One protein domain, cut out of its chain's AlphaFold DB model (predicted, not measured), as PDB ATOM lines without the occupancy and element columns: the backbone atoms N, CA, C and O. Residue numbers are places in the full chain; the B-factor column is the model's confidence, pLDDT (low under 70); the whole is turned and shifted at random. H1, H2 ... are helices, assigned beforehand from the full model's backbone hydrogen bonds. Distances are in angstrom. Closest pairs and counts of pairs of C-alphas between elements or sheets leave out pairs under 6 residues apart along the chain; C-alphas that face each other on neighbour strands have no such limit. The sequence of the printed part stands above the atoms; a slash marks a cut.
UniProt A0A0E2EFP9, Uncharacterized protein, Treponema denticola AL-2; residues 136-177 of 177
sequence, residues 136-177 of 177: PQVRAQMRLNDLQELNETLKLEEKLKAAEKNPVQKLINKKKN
ATOM      1  N   PRO A 136     172.037 187.885 146.248       72.44
ATOM      2  CA  PRO A 136     171.868 186.723 147.101       72.44
ATOM      3  C   PRO A 136     172.028 185.388 146.369       72.44
ATOM      4  O   PRO A 136     172.510 184.426 146.957       72.44
ATOM      5  N   GLN A 137     171.664 185.340 145.085       69.44
ATOM      6  CA  GLN A 137     171.840 184.174 144.219       69.44
ATOM      7  C   GLN A 137     173.323 183.823 144.066       69.44
ATOM      8  O   GLN A 137     173.710 182.681 144.296       69.44
ATOM      9  N   VAL A 138     174.160 184.822 143.770       74.19
ATOM     10  CA  VAL A 138     175.614 184.644 143.674       74.19
ATOM     11  C   VAL A 138     176.181 184.212 145.025       74.19
ATOM     12  O   VAL A 138     176.957 183.263 145.087       74.19
ATOM     13  N   ARG A 139     175.731 184.822 146.131       77.88
ATOM     14  CA  ARG A 139     176.154 184.408 147.480       77.88
ATOM     15  C   ARG A 139     175.804 182.953 147.789       77.88
ATOM     16  O   ARG A 139     176.618 182.238 148.367       77.88
ATOM     17  N   ALA A 140     174.592 182.523 147.442       75.12
ATOM     18  CA  ALA A 140     174.140 181.153 147.657       75.12
ATOM     19  C   ALA A 140     174.963 180.166 146.822       75.12
ATOM     20  O   ALA A 140     175.377 179.135 147.341       75.12
ATOM     21  N   GLN A 141     175.264 180.513 145.569       75.94
ATOM     22  CA  GLN A 141     176.102 179.697 144.697       75.94
ATOM     23  C   GLN A 141     177.535 179.568 145.226       75.94
ATOM     24  O   GLN A 141     178.053 178.458 145.281       75.94
ATOM     25  N   MET A 142     178.151 180.663 145.685       74.69
ATOM     26  CA  MET A 142     179.487 180.614 146.294       74.69
ATOM     27  C   MET A 142     179.501 179.707 147.530       74.69
ATOM     28  O   MET A 142     180.317 178.798 147.607       74.69
ATOM     29  N   ARG A 143     178.525 179.862 148.437       79.81
ATOM     30  CA  ARG A 143     178.404 178.990 149.620       79.81
ATOM     31  C   ARG A 143     178.206 177.520 149.254       79.81
ATOM     32  O   ARG A 143     178.725 176.651 149.945       79.81
ATOM     33  N   LEU A 144     177.430 177.229 148.210       76.75
ATOM     34  CA  LEU A 144     177.239 175.857 147.735       76.75
ATOM     35  C   LEU A 144     178.545 175.266 147.200       76.75
ATOM     36  O   LEU A 144     178.848 174.124 147.534       76.75
ATOM     37  N   ASN A 145     179.321 176.039 146.438       74.00
ATOM     38  CA  ASN A 145     180.627 175.615 145.940       74.00
ATOM     39  C   ASN A 145     181.596 175.338 147.100       74.00
ATOM     40  O   ASN A 145     182.163 174.252 147.162       74.00
ATOM     41  N   ASP A 146     181.696 176.251 148.071       78.81
ATOM     42  CA  ASP A 146     182.557 176.077 149.251       78.81
ATOM     43  C   ASP A 146     182.194 174.801 150.035       78.81
ATOM     44  O   ASP A 146     183.057 174.037 150.471       78.81
ATOM     45  N   LEU A 147     180.892 174.532 150.201       78.56
ATOM     46  CA  LEU A 147     180.401 173.323 150.870       78.56
ATOM     47  C   LEU A 147     180.686 172.048 150.066       78.56
ATOM     48  O   LEU A 147     180.925 170.996 150.662       78.56
ATOM     49  N   GLN A 148     180.644 172.117 148.734       81.12
ATOM     50  CA  GLN A 148     181.003 170.999 147.864       81.12
ATOM     51  C   GLN A 148     182.496 170.686 147.971       81.12
ATOM     52  O   GLN A 148     182.838 169.534 148.239       81.12
ATOM     53  N   GLU A 149     183.363 171.694 147.876       82.56
ATOM     54  CA  GLU A 149     184.813 171.546 148.052       82.56
ATOM     55  C   GLU A 149     185.157 170.969 149.436       82.56
ATOM     56  O   GLU A 149     185.934 170.017 149.563       82.56
ATOM     57  N   LEU A 150     184.509 171.467 150.496       83.88
ATOM     58  CA  LEU A 150     184.685 170.933 151.846       83.88
ATOM     59  C   LEU A 150     184.241 169.463 151.952       83.88
ATOM     60  O   LEU A 150     184.897 168.641 152.586       83.88
ATOM     61  N   ASN A 151     183.133 169.092 151.318       84.69
ATOM     62  CA  ASN A 151     182.660 167.709 151.324       84.69
ATOM     63  C   ASN A 151     183.609 166.777 150.546       84.69
ATOM     64  O   ASN A 151     183.849 165.641 150.953       84.69
ATOM     65  N   GLU A 152     184.181 167.246 149.437       86.81
ATOM     66  CA  GLU A 152     185.178 166.492 148.674       86.81
ATOM     67  C   GLU A 152     186.463 166.266 149.472       86.81
ATOM     68  O   GLU A 152     186.944 165.132 149.543       86.81
ATOM     69  N   THR A 153     186.974 167.305 150.133       86.88
ATOM     70  CA  THR A 153     188.149 167.191 151.011       86.88
ATOM     71  C   THR A 153     187.904 166.228 152.174       86.88
ATOM     72  O   THR A 153     188.718 165.331 152.400       86.88
ATOM     73  N   LEU A 154     186.746 166.302 152.840       87.56
ATOM     74  CA  LEU A 154     186.369 165.362 153.903       87.56
ATOM     75  C   LEU A 154     186.292 163.909 153.403       87.56
ATOM     76  O   LEU A 154     186.841 163.005 154.033       87.56
ATOM     77  N   LYS A 155     185.684 163.665 152.234       88.25
ATOM     78  CA  LYS A 155     185.637 162.320 151.624       88.25
ATOM     79  C   LYS A 155     187.025 161.791 151.271       88.25
ATOM     80  O   LYS A 155     187.268 160.586 151.371       88.25
ATOM     81  N   LEU A 156     187.930 162.656 150.810       85.00
ATOM     82  CA  LEU A 156     189.317 162.280 150.535       85.00
ATOM     83  C   LEU A 156     190.042 161.893 151.827       85.00
ATOM     84  O   LEU A 156     190.687 160.846 151.858       85.00
ATOM     85  N   GLU A 157     189.875 162.662 152.903       84.25
ATOM     86  CA  GLU A 157     190.427 162.307 154.213       84.25
ATOM     87  C   GLU A 157     189.898 160.970 154.733       84.25
ATOM     88  O   GLU A 157     190.671 160.154 155.235       84.25
ATOM     89  N   GLU A 158     188.594 160.714 154.612       85.62
ATOM     90  CA  GLU A 158     187.996 159.438 155.012       85.62
ATOM     91  C   GLU A 158     188.575 158.268 154.214       85.62
ATOM     92  O   GLU A 158     188.917 157.235 154.793       85.62
ATOM     93  N   LYS A 159     188.754 158.433 152.896       83.00
ATOM     94  CA  LYS A 159     189.392 157.421 152.040       83.00
ATOM     95  C   LYS A 159     190.854 157.189 152.413       83.00
ATOM     96  O   LYS A 159     191.278 156.036 152.439       83.00
ATOM     97  N   LEU A 160     191.615 158.240 152.724       78.19
ATOM     98  CA  LEU A 160     193.006 158.124 153.173       78.19
ATOM     99  C   LEU A 160     193.093 157.403 154.524       78.19
ATOM    100  O   LEU A 160     193.825 156.423 154.649       78.19
ATOM    101  N   LYS A 161     192.264 157.792 155.498       79.75
ATOM    102  CA  LYS A 161     192.165 157.129 156.812       79.75
ATOM    103  C   LYS A 161     191.725 155.665 156.682       79.75
ATOM    104  O   LYS A 161     192.219 154.801 157.407       79.75
ATOM    105  N   ALA A 162     190.814 155.354 155.759       74.56
ATOM    106  CA  ALA A 162     190.414 153.979 155.458       74.56
ATOM    107  C   ALA A 162     191.547 153.185 154.785       74.56
ATOM    108  O   ALA A 162     191.763 152.020 155.126       74.56
ATOM    109  N   ALA A 163     192.315 153.812 153.890       65.81
ATOM    110  CA  ALA A 163     193.454 153.187 153.228       65.81
ATOM    111  C   ALA A 163     194.622 152.899 154.184       65.81
ATOM    112  O   ALA A 163     195.267 151.858 154.080       65.81
ATOM    113  N   GLU A 164     194.847 153.757 155.178       62.25
ATOM    114  CA  GLU A 164     195.796 153.502 156.267       62.25
ATOM    115  C   GLU A 164     195.355 152.350 157.181       62.25
ATOM    116  O   GLU A 164     196.188 151.646 157.762       62.25
ATOM    117  N   LYS A 165     194.047 152.119 157.326       64.19
ATOM    118  CA  LYS A 165     193.506 150.982 158.088       64.19
ATOM    119  C   LYS A 165     193.490 149.681 157.280       64.19
ATOM    120  O   LYS A 165     193.483 148.613 157.887       64.19
ATOM    121  N   ASN A 166     193.542 149.746 155.949       67.00
ATOM    122  CA  ASN A 166     193.535 148.575 155.079       67.00
ATOM    123  C   ASN A 166     194.938 147.920 154.999       67.00
ATOM    124  O   ASN A 166     195.887 148.534 154.495       67.00
ATOM    125  N   PRO A 167     195.111 146.669 155.468       59.59
ATOM    126  CA  PRO A 167     196.423 146.019 155.560       59.59
ATOM    127  C   PRO A 167     197.121 145.835 154.202       59.59
ATOM    128  O   PRO A 167     198.348 145.890 154.135       59.59
ATOM    129  N   VAL A 168     196.364 145.691 153.108       62.03
ATOM    130  CA  VAL A 168     196.915 145.534 151.749       62.03
ATOM    131  C   VAL A 168     197.530 146.843 151.236       62.03
ATOM    132  O   VAL A 168     198.612 146.833 150.650       62.03
ATOM    133  N   GLN A 169     196.903 147.991 151.508       57.69
ATOM    134  CA  GLN A 169     197.422 149.303 151.094       57.69
ATOM    135  C   GLN A 169     198.640 149.733 151.921       57.69
ATOM    136  O   GLN A 169     199.585 150.290 151.362       57.69
ATOM    137  N   LYS A 170     198.697 149.376 153.211       58.22
ATOM    138  CA  LYS A 170     199.912 149.516 154.037       58.22
ATOM    139  C   LYS A 170     201.119 148.776 153.451       58.22
ATOM    140  O   LYS A 170     202.231 149.300 153.491       58.22
ATOM    141  N   LEU A 171     200.911 147.577 152.903       57.19
ATOM    142  CA  LEU A 171     201.968 146.782 152.268       57.19
ATOM    143  C   LEU A 171     202.410 147.364 150.916       57.19
ATOM    144  O   LEU A 171     203.597 147.330 150.600       57.19
ATOM    145  N   ILE A 172     201.482 147.934 150.140       61.22
ATOM    146  CA  ILE A 172     201.786 148.596 148.860       61.22
ATOM    147  C   ILE A 172     202.558 149.906 149.084       61.22
ATOM    148  O   ILE A 172     203.558 150.140 148.408       61.22
ATOM    149  N   ASN A 173     202.159 150.727 150.060       59.91
ATOM    150  CA  ASN A 173     202.847 151.986 150.369       59.91
ATOM    151  C   ASN A 173     204.242 151.758 150.975       59.91
ATOM    152  O   ASN A 173     205.160 152.512 150.674       59.91
ATOM    153  N   LYS A 174     204.440 150.681 151.750       58.50
ATOM    154  CA  LYS A 174     205.768 150.277 152.250       58.50
ATOM    155  C   LYS A 174     206.736 149.793 151.166       58.50
ATOM    156  O   LYS A 174     207.928 149.808 151.416       58.50
ATOM    157  N   LYS A 175     206.247 149.340 150.005       55.97
ATOM    158  CA  LYS A 175     207.084 148.876 148.881       55.97
ATOM    159  C   LYS A 175     207.543 149.996 147.940       55.97
ATOM    160  O   LYS A 175     208.334 149.725 147.044       55.97
ATOM    161  N   LYS A 176     206.990 151.206 148.076       53.03
ATOM    162  CA  LYS A 176     207.332 152.372 147.242       53.03
ATOM    163  C   LYS A 176     208.383 153.300 147.870       53.03
ATOM    164  O   LYS A 176     208.828 154.209 147.177       53.03
ATOM    165  N   ASN A 177     208.765 153.055 149.125       44.78
ATOM    166  CA  ASN A 177     209.953 153.621 149.773       44.78
ATOM    167  C   ASN A 177     211.062 152.569 149.786       44.78
ATOM    168  O   ASN A 177     212.238 152.980 149.778       44.78
TER     169      ASN A 177
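Overview. This is residues 136 to 177 of the 177 residues of an uncharacterized protein of Treponema denticola AL-2 (UniProt A0A0E2EFP9). One long, nearly straight helix, H1, makes the length of the model, and at its far end the chain turns a sharp corner into a short helix, H2, so that the two form an L with one long and one short arm. Most of H1 sticks out alone: residues 136 to 162 stand free, and nothing folds back over them. The printed part has 42 residues with two named helices, H1 then H2, and no named strand; its class is all helix. The whole is extended, with a radius of gyration of the C-alphas of 16.7 A, and the C-alphas span 51 by 17 by 7 A, a rod.

Arrangement. H1, residues 136 to 165, is joined by a tight link of one residue, Asn 166, to H2, residues 167 to 174. The two helices touch only at the corner by their link, and only just, with 3 pairs of C-alphas within 8 A. H1 touches H2 with residues 163 to 164 alone. The closest C-alphas of the two helices are those of Ala 163 and Gln 169, 5.9 A apart. Their lines stand at 88 degrees, about perpendicular, and their centres are 26.4 A apart. Residues 165 to 172, of which 167 to 172 belong to H2, also stand free. In both H1 and H2 every O i to N i+4 pair is within hydrogen-bond range.

Along the chain. H1 begins at Pro 136, with its C-alpha at (171.868, 186.723, 147.101), and ends at Lys 165, with its C-alpha at (193.506, 150.982, 158.088); it measures 43.2 A from first to last C-alpha. H2 runs from Pro 167 to Lys 174, 10.8 A from first to last C-alpha, and its last C-alpha is at (205.768, 150.277, 152.250).

Size, cuts and confidence. The two C-alphas farthest apart are those of Pro 136 and Lys 175, at 51.7 A. The printed part has no cut and ends at Asn 177, the chain's last residue. Mean pLDDT of the printed part is 72.6; residue 137 and residues 163 to 177 are under 70.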